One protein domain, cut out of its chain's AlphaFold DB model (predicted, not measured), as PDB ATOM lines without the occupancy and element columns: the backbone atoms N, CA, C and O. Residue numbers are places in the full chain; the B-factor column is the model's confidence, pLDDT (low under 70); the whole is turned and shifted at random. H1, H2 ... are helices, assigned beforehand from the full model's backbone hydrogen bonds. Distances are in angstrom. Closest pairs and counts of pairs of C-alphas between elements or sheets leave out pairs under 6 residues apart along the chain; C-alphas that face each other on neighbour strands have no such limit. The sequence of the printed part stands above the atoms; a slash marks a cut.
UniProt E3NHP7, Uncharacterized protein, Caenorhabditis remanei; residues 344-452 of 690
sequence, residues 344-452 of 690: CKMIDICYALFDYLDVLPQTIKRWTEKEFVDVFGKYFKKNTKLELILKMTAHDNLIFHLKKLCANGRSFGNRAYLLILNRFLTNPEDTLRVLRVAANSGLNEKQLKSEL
ATOM      1  N   CYS A 344     182.346 210.206 195.097       88.56
ATOM      2  CA  CYS A 344     181.628 209.398 194.112       88.56
ATOM      3  C   CYS A 344     180.519 208.577 194.783       88.56
ATOM      4  O   CYS A 344     179.397 208.575 194.281       88.56
ATOM      5  N   LYS A 345     180.791 207.994 195.964       87.50
ATOM      6  CA  LYS A 345     179.768 207.312 196.780       87.50
ATOM      7  C   LYS A 345     178.640 208.265 197.189       87.50
ATOM      8  O   LYS A 345     177.476 207.893 197.080       87.50
ATOM      9  N   MET A 346     178.965 209.493 197.616       89.81
ATOM     10  CA  MET A 346     177.956 210.517 197.926       89.81
ATOM     11  C   MET A 346     177.060 210.810 196.715       89.81
ATOM     12  O   MET A 346     175.844 210.841 196.858       89.81
ATOM     13  N   ILE A 347     177.637 210.979 195.518       92.25
ATOM     14  CA  ILE A 347     176.874 211.242 194.286       92.25
ATOM     15  C   ILE A 347     175.937 210.075 193.944       92.25
ATOM     16  O   ILE A 347     174.777 210.310 193.610       92.25
ATOM     17  N   ASP A 348     176.413 208.834 194.043       90.19
ATOM     18  CA  ASP A 348     175.612 207.647 193.711       90.19
ATOM     19  C   ASP A 348     174.451 207.443 194.701       90.19
ATOM     20  O   ASP A 348     173.345 207.080 194.301       90.19
ATOM     21  N   ILE A 349     174.655 207.796 195.974       91.31
ATOM     22  CA  ILE A 349     173.584 207.881 196.977       91.31
ATOM     23  C   ILE A 349     172.610 209.030 196.682       91.31
ATOM     24  O   ILE A 349     171.407 208.860 196.856       91.31
ATOM     25  N   CYS A 350     173.082 210.187 196.206       92.25
ATOM     26  CA  CYS A 350     172.199 211.286 195.810       92.25
ATOM     27  C   CYS A 350     171.289 210.915 194.625       92.25
ATOM     28  O   CYS A 350     170.129 211.321 194.627       92.25
ATOM     29  N   TYR A 351     171.774 210.133 193.653       92.31
ATOM     30  CA  TYR A 351     170.923 209.586 192.589       92.31
ATOM     31  C   TYR A 351     169.903 208.582 193.148       92.31
ATOM     32  O   TYR A 351     168.706 208.778 192.959       92.31
ATOM     33  N   ALA A 352     170.342 207.601 193.947       91.88
ATOM     34  CA  ALA A 352     169.437 206.637 194.583       91.88
ATOM     35  C   ALA A 352     168.368 207.303 195.479       91.88
ATOM     36  O   ALA A 352     167.254 206.795 195.605       91.88
ATOM     37  N   LEU A 353     168.687 208.454 196.084       92.94
ATOM     38  CA  LEU A 353     167.737 209.274 196.834       92.94
ATOM     39  C   LEU A 353     166.693 209.932 195.917       92.94
ATOM     40  O   LEU A 353     165.517 209.938 196.268       92.94
ATOM     41  N   PHE A 354     167.080 210.464 194.755       92.06
ATOM     42  CA  PHE A 354     166.125 211.014 193.782       92.06
ATOM     43  C   PHE A 354     165.168 209.936 193.250       92.06
ATOM     44  O   PHE A 354     163.959 210.177 193.185       92.06
ATOM     45  N   ASP A 355     165.691 208.740 192.967       91.31
ATOM     46  CA  ASP A 355     164.902 207.586 192.522       91.31
ATOM     47  C   ASP A 355     163.905 207.134 193.607       91.31
ATOM     48  O   ASP A 355     162.711 206.995 193.344       91.31
ATOM     49  N   TYR A 356     164.360 206.984 194.860       92.44
ATOM     50  CA  TYR A 356     163.503 206.629 196.002       92.44
ATOM     51  C   TYR A 356     162.409 207.673 196.284       92.44
ATOM     52  O   TYR A 356     161.267 207.326 196.610       92.44
ATOM     53  N   LEU A 357     162.736 208.962 196.152       91.44
ATOM     54  CA  LEU A 357     161.761 210.032 196.338       91.44
ATOM     55  C   LEU A 357     160.718 210.082 195.211       91.44
ATOM     56  O   LEU A 357     159.616 210.562 195.488       91.44
ATOM     57  N   ASP A 358     160.996 209.504 194.030       88.94
ATOM     58  CA  ASP A 358     160.211 209.616 192.782       88.94
ATOM     59  C   ASP A 358     160.245 211.052 192.223       88.94
ATOM     60  O   ASP A 358     159.218 211.690 191.985       88.94
ATOM     61  N   VAL A 359     161.461 211.612 192.093       89.19
ATOM     62  CA  VAL A 359     161.680 213.013 191.691       89.19
ATOM     63  C   VAL A 359     162.775 213.146 190.631       89.19
ATOM     64  O   VAL A 359     163.963 213.001 190.905       89.19
ATOM     65  N   LEU A 360     162.386 213.552 189.420       87.38
ATOM     66  CA  LEU A 360     163.332 213.826 188.334       87.38
ATOM     67  C   LEU A 360     164.284 215.003 188.664       87.38
ATOM     68  O   LEU A 360     163.820 216.051 189.127       87.38
ATOM     69  N   PRO A 361     165.582 214.937 188.290       85.31
ATOM     70  CA  PRO A 361     166.549 216.034 188.460       85.31
ATOM     71  C   PRO A 361     166.083 217.399 187.924       85.31
ATOM     72  O   PRO A 361     166.391 218.450 188.489       85.31
ATOM     73  N   GLN A 362     165.295 217.407 186.842       82.75
ATOM     74  CA  GLN A 362     164.734 218.628 186.244       82.75
ATOM     75  C   GLN A 362     163.674 219.305 187.133       82.75
ATOM     76  O   GLN A 362     163.481 220.518 187.037       82.75
ATOM     77  N   THR A 363     162.999 218.547 188.001       85.25
ATOM     78  CA  THR A 363     162.049 219.067 188.993       85.25
ATOM     79  C   THR A 363     162.802 219.778 190.114       85.25
ATOM     80  O   THR A 363     162.453 220.903 190.465       85.25
ATOM     81  N   ILE A 364     163.908 219.197 190.588       86.00
ATOM     82  CA  ILE A 364     164.743 219.757 191.665       86.00
ATOM     83  C   ILE A 364     165.423 221.065 191.229       86.00
ATOM     84  O   ILE A 364     165.450 222.020 192.001       86.00
ATOM     85  N   LYS A 365     165.840 221.199 189.959       85.38
ATOM     86  CA  LYS A 365     166.300 222.492 189.386       85.38
ATOM     87  C   LYS A 365     165.267 223.621 189.477       85.38
ATOM     88  O   LYS A 365     165.630 224.789 189.368       85.38
ATOM     89  N   ARG A 366     163.976 223.288 189.604       83.44
ATOM     90  CA  ARG A 366     162.865 224.248 189.717       83.44
ATOM     91  C   ARG A 366     162.472 224.524 191.169       83.44
ATOM     92  O   ARG A 366     161.582 225.351 191.384       83.44
ATOM     93  N   TRP A 367     163.067 223.839 192.148       87.12
ATOM     94  CA  TRP A 367     162.837 224.100 193.568       87.12
ATOM     95  C   TRP A 367     163.548 225.387 193.986       87.12
ATOM     96  O   TRP A 367     164.672 225.677 193.583       87.12
ATOM     97  N   THR A 368     162.883 226.174 194.820       87.62
ATOM     98  CA  THR A 368     163.500 227.301 195.515       87.62
ATOM     99  C   THR A 368     164.306 226.801 196.714       87.62
ATOM    100  O   THR A 368     164.017 225.747 197.278       87.62
ATOM    101  N   GLU A 369     165.268 227.602 197.181       86.88
ATOM    102  CA  GLU A 369     166.020 227.333 198.421       86.88
ATOM    103  C   GLU A 369     165.089 227.067 199.625       86.88
ATOM    104  O   GLU A 369     165.446 226.308 200.517       86.88
ATOM    105  N   LYS A 370     163.873 227.640 199.640       88.62
ATOM    106  CA  LYS A 370     162.870 227.371 200.683       88.62
ATOM    107  C   LYS A 370     162.300 225.957 200.609       88.62
ATOM    108  O   LYS A 370     162.213 225.306 201.637       88.62
ATOM    109  N   GLU A 371     161.928 225.494 199.419       91.56
ATOM    110  CA  GLU A 371     161.382 224.143 199.216       91.56
ATOM    111  C   GLU A 371     162.461 223.079 199.453       91.56
ATOM    112  O   GLU A 371     162.205 222.070 200.101       91.56
ATOM    113  N   PHE A 372     163.702 223.348 199.032       91.00
ATOM    114  CA  PHE A 372     164.838 222.476 199.330       91.00
ATOM    115  C   PHE A 372     165.103 222.365 200.844       91.00
ATOM    116  O   PHE A 372     165.342 221.270 201.350       91.00
ATOM    117  N   VAL A 373     165.048 223.482 201.580       90.25
ATOM    118  CA  VAL A 373     165.218 223.492 203.044       90.25
ATOM    119  C   VAL A 373     164.027 222.856 203.770       90.25
ATOM    120  O   VAL A 373     164.242 222.214 204.792       90.25
ATOM    121  N   ASP A 374     162.803 222.972 203.252       91.19
ATOM    122  CA  ASP A 374     161.615 222.335 203.842       91.19
ATOM    123  C   ASP A 374     161.654 220.799 203.738       91.19
ATOM    124  O   ASP A 374     161.318 220.115 204.702       91.19
ATOM    125  N   VAL A 375     162.131 220.257 202.608       91.62
ATOM    126  CA  VAL A 375     162.327 218.807 202.422       91.62
ATOM    127  C   VAL A 375     163.546 218.304 203.199       91.62
ATOM    128  O   VAL A 375     163.426 217.374 203.989       91.62
ATOM    129  N   PHE A 376     164.726 218.899 202.991       90.69
ATOM    130  CA  PHE A 376     165.997 218.308 203.436       90.69
ATOM    131  C   PHE A 376     166.608 218.943 204.697       90.69
ATOM    132  O   PHE A 376     167.403 218.305 205.392       90.69
ATOM    133  N   GLY A 377     166.270 220.199 205.008       86.25
ATOM    134  CA  GLY A 377     167.001 221.034 205.973       86.25
ATOM    135  C   GLY A 377     166.887 220.613 207.441       86.25
ATOM    136  O   GLY A 377     167.687 221.064 208.258       86.25
ATOM    137  N   LYS A 378     165.937 219.730 207.777       86.19
ATOM    138  CA  LYS A 378     165.805 219.100 209.103       86.19
ATOM    139  C   LYS A 378     166.992 218.182 209.433       86.19
ATOM    140  O   LYS A 378     167.401 218.119 210.587       86.19
ATOM    141  N   TYR A 379     167.564 217.519 208.423       84.94
ATOM    142  CA  TYR A 379     168.654 216.545 208.588       84.94
ATOM    143  C   TYR A 379     169.969 217.030 207.961       84.94
ATOM    144  O   TYR A 379     171.042 216.836 208.533       84.94
ATOM    145  N   PHE A 380     169.918 217.722 206.818       84.50
ATOM    146  CA  PHE A 380     171.114 218.270 206.175       84.50
ATOM    147  C   PHE A 380     171.405 219.691 206.668       84.50
ATOM    148  O   PHE A 380     170.768 220.666 206.262       84.50
ATOM    149  N   LYS A 381     172.421 219.816 207.534       77.44
ATOM    150  CA  LYS A 381     172.946 221.113 207.993       77.44
ATOM    151  C   LYS A 381     173.458 221.938 206.804       77.44
ATOM    152  O   LYS A 381     174.098 221.405 205.895       77.44
ATOM    153  N   LYS A 382     173.222 223.253 206.851       76.81
ATOM    154  CA  LYS A 382     173.473 224.165 205.728       76.81
ATOM    155  C   LYS A 382     174.953 224.236 205.312       76.81
ATOM    156  O   LYS A 382     175.829 224.472 206.142       76.81
ATOM    157  N   ASN A 383     175.213 224.133 204.009       78.56
ATOM    158  CA  ASN A 383     176.525 224.028 203.363       78.56
ATOM    159  C   ASN A 383     177.357 222.803 203.807       78.56
ATOM    160  O   ASN A 383     178.593 222.861 203.834       78.56
ATOM    161  N   THR A 384     176.711 221.683 204.147       86.44
ATOM    162  CA  THR A 384     177.401 220.384 204.272       86.44
ATOM    163  C   THR A 384     177.848 219.861 202.904       86.44
ATOM    164  O   THR A 384     177.261 220.201 201.877       86.44
ATOM    165  N   LYS A 385     178.894 219.021 202.872       88.12
ATOM    166  CA  LYS A 385     179.409 218.419 201.630       88.12
ATOM    167  C   LYS A 385     178.310 217.649 200.886       88.12
ATOM    168  O   LYS A 385     178.128 217.852 199.690       88.12
ATOM    169  N   LEU A 386     177.521 216.879 201.635       88.38
ATOM    170  CA  LEU A 386     176.358 216.130 201.162       88.38
ATOM    171  C   LEU A 386     175.255 217.026 200.568       88.38
ATOM    172  O   LEU A 386     174.816 216.762 199.456       88.38
ATOM    173  N   GLU A 387     174.839 218.106 201.243       89.81
ATOM    174  CA  GLU A 387     173.828 219.040 200.706       89.81
ATOM    175  C   GLU A 387     174.301 219.703 199.402       89.81
ATOM    176  O   GLU A 387     173.542 219.837 198.440       89.81
ATOM    177  N   LEU A 388     175.577 220.101 199.357       92.31
ATOM    178  CA  LEU A 388     176.181 220.726 198.183       92.31
ATOM    179  C   LEU A 388     176.274 219.742 197.015       92.31
ATOM    180  O   LEU A 388     175.925 220.114 195.897       92.31
ATOM    181  N   ILE A 389     176.677 218.493 197.269       92.62
ATOM    182  CA  ILE A 389     176.679 217.429 196.261       92.62
ATOM    183  C   ILE A 389     175.253 217.136 195.794       92.62
ATOM    184  O   ILE A 389     175.030 217.142 194.594       92.62
ATOM    185  N   LEU A 390     174.266 217.013 196.686       91.94
ATOM    186  CA  LEU A 390     172.865 216.788 196.313       91.94
ATOM    187  C   LEU A 390     172.318 217.895 195.394       91.94
ATOM    188  O   LEU A 390     171.669 217.602 194.390       91.94
ATOM    189  N   LYS A 391     172.642 219.166 195.675       91.88
ATOM    190  CA  LYS A 391     172.325 220.297 194.781       91.88
ATOM    191  C   LYS A 391     173.070 220.214 193.442       91.88
ATOM    192  O   LYS A 391     172.503 220.583 192.415       91.88
ATOM    193  N   MET A 392     174.305 219.708 193.417       94.25
ATOM    194  CA  MET A 392     175.030 219.429 192.170       94.25
ATOM    195  C   MET A 392     174.461 218.232 191.399       94.25
ATOM    196  O   MET A 392     174.488 218.278 190.173       94.25
ATOM    197  N   THR A 393     173.917 217.207 192.066       92.81
ATOM    198  CA  THR A 393     173.401 215.971 191.441       92.81
ATOM    199  C   THR A 393     172.207 216.218 190.530       92.81
ATOM    200  O   THR A 393     171.962 215.454 189.604       92.81
ATOM    201  N   ALA A 394     171.521 217.352 190.688       91.00
ATOM    202  CA  ALA A 394     170.549 217.800 189.702       91.00
ATOM    203  C   ALA A 394     171.174 218.080 188.309       91.00
ATOM    204  O   ALA A 394     170.460 218.077 187.310       91.00
ATOM    205  N   HIS A 395     172.481 218.355 188.211       92.62
ATOM    206  CA  HIS A 395     173.163 218.859 187.014       92.62
ATOM    207  C   HIS A 395     174.215 217.874 186.470       92.62
ATOM    208  O   HIS A 395     175.393 217.930 186.820       92.62
ATOM    209  N   ASP A 396     173.816 217.033 185.521       91.25
ATOM    210  CA  ASP A 396     174.602 215.897 185.008       91.25
ATOM    211  C   ASP A 396     175.982 216.298 184.452       91.25
ATOM    212  O   ASP A 396     177.003 215.702 184.799       91.25
ATOM    213  N   ASN A 397     176.050 217.384 183.670       92.25
ATOM    214  CA  ASN A 397     177.316 217.925 183.154       92.25
ATOM    215  C   ASN A 397     178.271 218.378 184.274       92.25
ATOM    216  O   ASN A 397     179.490 218.278 184.118       92.25
ATOM    217  N   LEU A 398     177.737 218.880 185.393       94.94
ATOM    218  CA  LEU A 398     178.538 219.273 186.550       94.94
ATOM    219  C   LEU A 398     179.041 218.034 187.295       94.94
ATOM    220  O   LEU A 398     180.232 217.956 187.586       94.94
ATOM    221  N   ILE A 399     178.174 217.043 187.522       94.31
ATOM    222  CA  ILE A 399     178.540 215.760 188.137       94.31
ATOM    223  C   ILE A 399     179.606 215.012 187.339       94.31
ATOM    224  O   ILE A 399     180.563 214.515 187.927       94.31
ATOM    225  N   PHE A 400     179.497 214.964 186.012       93.69
ATOM    226  CA  PHE A 400     180.491 214.318 185.156       93.69
ATOM    227  C   PHE A 400     181.893 214.923 185.335       93.69
ATOM    228  O   PHE A 400     182.878 214.192 185.464       93.69
ATOM    229  N   HIS A 401     181.995 216.255 185.396       93.44
ATOM    230  CA  HIS A 401     183.269 216.933 185.664       93.44
ATOM    231  C   HIS A 401     183.689 216.848 187.140       93.44
ATOM    232  O   HIS A 401     184.885 216.790 187.419       93.44
ATOM    233  N   LEU A 402     182.745 216.748 188.080       94.00
ATOM    234  CA  LEU A 402     183.019 216.562 189.508       94.00
ATOM    235  C   LEU A 402     183.590 215.170 189.817       94.00
ATOM    236  O   LEU A 402     184.628 215.083 190.468       94.00
ATOM    237  N   LYS A 403     182.987 214.090 189.293       92.12
ATOM    238  CA  LYS A 403     183.521 212.719 189.411       92.12
ATOM    239  C   LYS A 403     184.931 212.612 188.822       92.12
ATOM    240  O   LYS A 403     185.771 211.920 189.381       92.12
ATOM    241  N   LYS A 404     185.227 213.342 187.736       91.44
ATOM    242  CA  LYS A 404     186.585 213.420 187.162       91.44
ATOM    243  C   LYS A 404     187.567 214.222 188.018       91.44
ATOM    244  O   LYS A 404     188.720 213.824 188.130       91.44
ATOM    245  N   LEU A 405     187.133 215.321 188.636       91.62
ATOM    246  CA  LEU A 405     187.974 216.114 189.541       91.62
ATOM    247  C   LEU A 405     188.309 215.352 190.835       91.62
ATOM    248  O   LEU A 405     189.450 215.396 191.295       91.62
ATOM    249  N   CYS A 406     187.322 214.643 191.390       90.19
ATOM    250  CA  CYS A 406     187.430 213.861 192.622       90.19
ATOM    251  C   CYS A 406     187.943 212.422 192.416       90.19
ATOM    252  O   CYS A 406     188.085 211.676 193.386       90.19
ATOM    253  N   ALA A 407     188.262 212.033 191.177       84.00
ATOM    254  CA  ALA A 407     188.842 210.733 190.864       84.00
ATOM    255  C   ALA A 407     190.111 210.456 191.692       84.00
ATOM    256  O   ALA A 407     190.859 211.371 192.049       84.00
ATOM    257  N   ASN A 408     190.354 209.174 191.976       79.69
ATOM    258  CA  ASN A 408     191.445 208.691 192.828       79.69
ATOM    259  C   ASN A 408     191.387 209.238 194.276       79.69
ATOM    260  O   ASN A 408     192.423 209.496 194.882       79.69
ATOM    261  N   GLY A 409     190.178 209.427 194.826       77.06
ATOM    262  CA  GLY A 409     189.954 209.803 196.231       77.06
ATOM    263  C   GLY A 409     190.237 211.274 196.566       77.06
ATOM    264  O   GLY A 409     190.460 211.616 197.727       77.06
ATOM    265  N   ARG A 410     190.256 212.167 195.569       84.19
ATOM    266  CA  ARG A 410     190.511 213.602 195.777       84.19
ATOM    267  C   ARG A 410     189.290 214.295 196.393       84.19
ATOM    268  O   ARG A 410     188.315 214.583 195.701       84.19
ATOM    269  N   SER A 411     189.368 214.629 197.680       84.25
ATOM    270  CA  SER A 411     188.335 215.390 198.401       84.25
ATOM    271  C   SER A 411     188.753 216.847 198.626       84.25
ATOM    272  O   SER A 411     189.938 217.150 198.768       84.25
ATOM    273  N   PHE A 412     187.774 217.752 198.680       89.19
ATOM    274  CA  PHE A 412     187.963 219.181 198.954       89.19
ATOM    275  C   PHE A 412     187.080 219.617 200.137       89.19
ATOM    276  O   PHE A 412     186.081 218.972 200.462       89.19
ATOM    277  N   GLY A 413     187.406 220.731 200.790       88.38
ATOM    278  CA  GLY A 413     186.558 221.324 201.826       88.38
ATOM    279  C   GLY A 413     185.273 221.938 201.253       88.38
ATOM    280  O   GLY A 413     185.257 222.446 200.132       88.38
ATOM    281  N   ASN A 414     184.192 221.984 202.042       90.69
ATOM    282  CA  ASN A 414     182.849 222.420 201.606       90.69
ATOM    283  C   ASN A 414     182.837 223.793 200.902       90.69
ATOM    284  O   ASN A 414     182.057 224.019 199.979       90.69
ATOM    285  N   ARG A 415     183.740 224.708 201.290       90.69
ATOM    286  CA  ARG A 415     183.909 226.027 200.648       90.69
ATOM    287  C   ARG A 415     184.308 225.932 199.167       90.69
ATOM    288  O   ARG A 415     183.997 226.849 198.415       90.69
ATOM    289  N   ALA A 416     184.997 224.869 198.745       92.50
ATOM    290  CA  ALA A 416     185.307 224.612 197.340       92.50
ATOM    291  C   ALA A 416     184.050 224.185 196.570       92.50
ATOM    292  O   ALA A 416     183.716 224.824 195.577       92.50
ATOM    293  N   TYR A 417     183.295 223.195 197.062       93.44
ATOM    294  CA  TYR A 417     182.044 222.764 196.424       93.44
ATOM    295  C   TYR A 417     181.001 223.891 196.362       93.44
ATOM    296  O   TYR A 417     180.404 224.117 195.312       93.44
ATOM    297  N   LEU A 418     180.847 224.682 197.429       93.31
ATOM    298  CA  LEU A 418     179.976 225.862 197.422       93.31
ATOM    299  C   LEU A 418     180.404 226.892 196.361       93.31
ATOM    300  O   LEU A 418     179.550 227.487 195.703       93.31
ATOM    301  N   LEU A 419     181.709 227.100 196.155       93.31
ATOM    302  CA  LEU A 419     182.207 227.981 195.096       93.31
ATOM    303  C   LEU A 419     181.950 227.394 193.698       93.31
ATOM    304  O   LEU A 419     181.515 228.132 192.819       93.31
ATOM    305  N   ILE A 420     182.158 226.086 193.504       95.19
ATOM    306  CA  ILE A 420     181.866 225.376 192.248       95.19
ATOM    307  C   ILE A 420     180.384 225.523 191.878       95.19
ATOM    308  O   ILE A 420     180.081 225.961 190.770       95.19
ATOM    309  N   LEU A 421     179.468 225.225 192.807       94.06
ATOM    310  CA  LEU A 421     178.021 225.320 192.583       94.06
ATOM    311  C   LEU A 421     177.606 226.758 192.243       94.06
ATOM    312  O   LEU A 421     176.949 226.993 191.231       94.06
ATOM    313  N   ASN A 422     178.048 227.735 193.042       92.00
ATOM    314  CA  ASN A 422     177.733 229.144 192.806       92.00
ATOM    315  C   ASN A 422     178.289 229.659 191.471       92.00
ATOM    316  O   ASN A 422     177.608 230.419 190.784       92.00
ATOM    317  N   ARG A 423     179.505 229.252 191.074       93.19
ATOM    318  CA  ARG A 423     180.073 229.639 189.775       93.19
ATOM    319  C   ARG A 423     179.336 228.983 188.618       93.19
ATOM    320  O   ARG A 423     178.925 229.711 187.716       93.19
ATOM    321  N   PHE A 424     179.050 227.685 188.698       93.44
ATOM    322  CA  PHE A 424     178.286 226.964 187.680       93.44
ATOM    323  C   PHE A 424     176.906 227.598 187.444       93.44
ATOM    324  O   PHE A 424     176.548 227.869 186.301       93.44
ATOM    325  N   LEU A 425     176.175 227.948 188.510       88.44
ATOM    326  CA  LEU A 425     174.876 228.632 188.413       88.44
ATOM    327  C   LEU A 425     174.959 230.050 187.809       88.44
ATOM    328  O   LEU A 425     173.957 230.560 187.308       88.44
ATOM    329  N   THR A 426     176.127 230.701 187.831       88.19
ATOM    330  CA  THR A 426     176.342 232.005 187.168       88.19
ATOM    331  C   THR A 426     176.898 231.902 185.748       88.19
ATOM    332  O   THR A 426     176.652 232.793 184.930       88.19
ATOM    333  N   ASN A 427     177.666 230.855 185.452       89.88
ATOM    334  CA  ASN A 427     178.344 230.620 184.180       89.88
ATOM    335  C   ASN A 427     178.766 229.137 184.093       89.88
ATOM    336  O   ASN A 427     179.833 228.772 184.605       89.88
ATOM    337  N   PRO A 428     177.934 228.274 183.479       90.69
ATOM    338  CA  PRO A 428     178.225 226.850 183.356       90.69
ATOM    339  C   PRO A 428     179.529 226.584 182.600       90.69
ATOM    340  O   PRO A 428     180.417 225.928 183.138       90.69
ATOM    341  N   GLU A 429     179.683 227.147 181.399       90.19
ATOM    342  CA  GLU A 429     180.762 226.801 180.465       90.19
ATOM    343  C   GLU A 429     182.160 227.137 180.995       90.19
ATOM    344  O   GLU A 429     183.042 226.274 180.999       90.19
ATOM    345  N   ASP A 430     182.370 228.352 181.517       90.88
ATOM    346  CA  ASP A 430     183.659 228.714 182.120       90.88
ATOM    347  C   ASP A 430     183.962 227.850 183.354       90.88
ATOM    348  O   ASP A 430     185.112 227.460 183.568       90.88
ATOM    349  N   THR A 431     182.941 227.498 184.144       94.31
ATOM    350  CA  THR A 431     183.113 226.636 185.323       94.31
ATOM    351  C   THR A 431     183.483 225.209 184.916       94.31
ATOM    352  O   THR A 431     184.443 224.656 185.449       94.31
ATOM    353  N   LEU A 432     182.795 224.620 183.932       94.94
ATOM    354  CA  LEU A 432     183.125 223.292 183.407       94.94
ATOM    355  C   LEU A 432     184.512 223.269 182.745       94.94
ATOM    356  O   LEU A 432     185.222 222.270 182.869       94.94
ATOM    357  N   ARG A 433     184.944 224.361 182.096       93.56
ATOM    358  CA  ARG A 433     186.321 224.498 181.590       93.56
ATOM    359  C   ARG A 433     187.339 224.482 182.732       93.56
ATOM    360  O   ARG A 433     188.307 223.728 182.649       93.56
ATOM    361  N   VAL A 434     187.115 225.250 183.803       93.81
ATOM    362  CA  VAL A 434     188.000 225.266 184.985       93.81
ATOM    363  C   VAL A 434     188.067 223.888 185.653       93.81
ATOM    364  O   VAL A 434     189.166 223.414 185.929       93.81
ATOM    365  N   LEU A 435     186.933 223.205 185.849       94.31
ATOM    366  CA  LEU A 435     186.898 221.851 186.424       94.31
ATOM    367  C   LEU A 435     187.651 220.830 185.556       94.31
ATOM    368  O   LEU A 435     188.416 220.024 186.083       94.31
ATOM    369  N   ARG A 436     187.487 220.896 184.227       92.62
ATOM    370  CA  ARG A 436     188.176 220.021 183.265       92.62
ATOM    371  C   ARG A 436     189.693 220.211 183.300       92.62
ATOM    372  O   ARG A 436     190.427 219.227 183.301       92.62
ATOM    373  N   VAL A 437     190.163 221.461 183.357       90.62
ATOM    374  CA  VAL A 437     191.592 221.765 183.529       90.62
ATOM    375  C   VAL A 437     192.080 221.246 184.882       90.62
ATOM    376  O   VAL A 437     193.068 220.522 184.921       90.62
ATOM    377  N   ALA A 438     191.363 221.542 185.971       90.25
ATOM    378  CA  ALA A 438     191.754 221.165 187.327       90.25
ATOM    379  C   ALA A 438     191.849 219.645 187.547       90.25
ATOM    380  O   ALA A 438     192.760 219.190 188.239       90.25
ATOM    381  N   ALA A 439     190.951 218.864 186.937       88.44
ATOM    382  CA  ALA A 439     191.006 217.404 186.962       88.44
ATOM    383  C   ALA A 439     192.288 216.881 186.291       88.44
ATOM    384  O   ALA A 439     193.021 216.090 186.894       88.44
ATOM    385  N   ASN A 440     192.581 217.385 185.084       86.81
ATOM    386  CA  ASN A 440     193.720 216.974 184.265       86.81
ATOM    387  C   ASN A 440     195.076 217.391 184.862       86.81
ATOM    388  O   ASN A 440     196.010 216.596 184.844       86.81
ATOM    389  N   SER A 441     195.202 218.615 185.390       85.06
ATOM    390  CA  SER A 441     196.463 219.131 185.952       85.06
ATOM    391  C   SER A 441     196.633 218.899 187.457       85.06
ATOM    392  O   SER A 441     197.684 219.218 188.005       85.06
ATOM    393  N   GLY A 442     195.630 218.328 188.136       82.62
ATOM    394  CA  GLY A 442     195.721 217.951 189.550       82.62
ATOM    395  C   GLY A 442     195.813 219.130 190.520       82.62
ATOM    396  O   GLY A 442     196.528 219.041 191.516       82.62
ATOM    397  N   LEU A 443     195.110 220.232 190.234       85.88
ATOM    398  CA  LEU A 443     195.162 221.447 191.054       85.88
ATOM    399  C   LEU A 443     194.723 221.197 192.505       85.88
ATOM    400  O   LEU A 443     193.689 220.581 192.767       85.88
ATOM    401  N   ASN A 444     195.469 221.769 193.452       86.88
ATOM    402  CA  ASN A 444     195.094 221.770 194.864       86.88
ATOM    403  C   ASN A 444     193.947 222.760 195.159       86.88
ATOM    404  O   ASN A 444     193.629 223.637 194.353       86.88
ATOM    405  N   GLU A 445     193.336 222.668 196.345       89.94
ATOM    406  CA  GLU A 445     192.164 223.483 196.704       89.94
ATOM    407  C   GLU A 445     192.404 225.006 196.612       89.94
ATOM    408  O   GLU A 445     191.486 225.752 196.259       89.94
ATOM    409  N   LYS A 446     193.623 225.493 196.895       89.94
ATOM    410  CA  LYS A 446     193.957 226.925 196.781       89.94
ATOM    411  C   LYS A 446     193.997 227.363 195.314       89.94
ATOM    412  O   LYS A 446     193.415 228.392 194.971       89.94
ATOM    413  N   GLN A 447     194.626 226.567 194.449       90.75
ATOM    414  CA  GLN A 447     194.687 226.810 193.004       90.75
ATOM    415  C   GLN A 447     193.292 226.739 192.365       90.75
ATOM    416  O   GLN A 447     192.894 227.661 191.657       90.75
ATOM    417  N   LEU A 448     192.509 225.703 192.687       92.25
ATOM    418  CA  LEU A 448     191.136 225.535 192.204       92.25
ATOM    419  C   LEU A 448     190.246 226.735 192.571       92.25
ATOM    420  O   LEU A 448     189.540 227.265 191.715       92.25
ATOM    421  N   LYS A 449     190.313 227.219 193.821       92.50
ATOM    422  CA  LYS A 449     189.590 228.433 194.240       92.50
ATOM    423  C   LYS A 449     190.069 229.690 193.516       92.50
ATOM    424  O   LYS A 449     189.237 230.541 193.212       92.50
ATOM    425  N   SER A 450     191.366 229.803 193.224       91.75
ATOM    426  CA  SER A 450     191.918 230.919 192.447       91.75
ATOM    427  C   SER A 450     191.315 230.962 191.041       91.75
ATOM    428  O   SER A 450     190.741 231.979 190.658       91.75
ATOM    429  N   GLU A 451     191.323 229.849 190.303       91.50
ATOM    430  CA  GLU A 451     190.738 229.799 188.954       91.50
ATOM    431  C   GLU A 451     189.215 229.999 188.960       91.50
ATOM    432  O   GLU A 451     188.691 230.787 188.173       91.50
ATOM    433  N   LEU A 452     188.495 229.391 189.911       92.12
ATOM    434  CA  LEU A 452     187.055 229.622 190.084       92.12
ATOM    435  C   LEU A 452     186.726 231.076 190.466       92.12
ATOM    436  O   LEU A 452     185.640 231.564 190.148       92.12
TER     437      LEU A 452
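AT A GLANCE: This is residues 344 to 452 of the 690 residues of an uncharacterized protein of Caenorhabditis remanei (UniProt E3NHP7). Helices H5 to H8 cluster at one end of the domain, with H5 and H7 side by side and H6 and H8 side by side, and H4 sits near the middle as the bridge from this cluster to H1. H1 crosses H4 steeply and reaches toward the opposite end, where the short helices H2 and H3 make a loose cap, neither touching another helix. The printed part has 109 residues with eight named helices, H1 to H8 in order along the chain, and no named strand; the class is all helix. The whole is compact, with a radius of gyration of the C-alphas of 13.7 A and spans of 38 by 26 by 23 A.

HOW THE PARTS SIT: The longest helices by residues are H7, residues 428 to 441, and H1, residues 344 to 357; they are apart. H7 touches H5, residues 396 to 405, at a shallow tilt of 21 degrees, the same way; their closest C-alphas are those of Leu 405 and Ala 439, 4.2 A apart. H6, residues 414 to 426, forms a helical hairpin with H7, at a steep tilt of 42 degrees, opposite ways. They touch through residues 420 to 424 of H6 and 430 to 432 of H7, and the closest C-alphas, of Phe 424 and Thr 431, are 5.4 A apart. H7 and H8, residues 445 to 452, form a second helical hairpin, at a shallow tilt of 34.7 degrees, only just short of steep; the closest C-alphas are those of Ala 438 and Leu 448, 6.6 A apart. H6 touches H8 at a shallow tilt of 11 degrees, the same way, with the C-alphas of Ala 416 and Lys 449 closest at 6.5 A. H6 touches H4, residues 385 to 393, at a shallow tilt of 24 degrees, the same way, and the closest C-alphas are those of Lys 385 and Asn 414, 5.3 A apart. H4 and H5 touch only at the corner by their link, and only just, with 3 pairs of C-alphas within 8 A; the closest are those of Thr 393 and Ile 399, 6.1 A apart. H1 touches H4 with residues 346 to 351 alone, at a steep tilt of 65 degrees, the same way; the closest C-alphas, of Cys 350 and Leu 390, are 5.6 A apart. H2, residues 361 to 364, is close to H4 but not clearly touching, with the C-alphas of Pro 361 and Thr 393 closest at 7.5 A. H3, residues 369 to 376, touches no helix. In H1 and H3 to H8 every pair of O i and N i+4 is within hydrogen-bond range; H2 is too short for such a pair.

IN THESE COORDINATES: H1 begins at C-alpha 344, (181.628, 209.398, 194.112), and runs 20.0 A from first to last C-alpha. H7 is also 20.0 A long, from C-alpha 428 at (178.225, 226.850, 183.356). H6 measures 18.5 A, H5 14.1 A and H4 12.1 A. H8 is 10.4 A, H3 10.3 A and H2 5.2 A. H8 ends at C-alpha 452, (187.055, 229.622, 190.084).

THE WHOLE: The C-alphas of Asp 374 and Ser 441 are the two farthest apart, at 39.3 A. The printed part has no cut. No link is long: those from H3 to H4 and from H5 to H6, 8 residues each, are short, and the other five are tight. The mean pLDDT of the printed part is 89.6, and no printed residue is under 70.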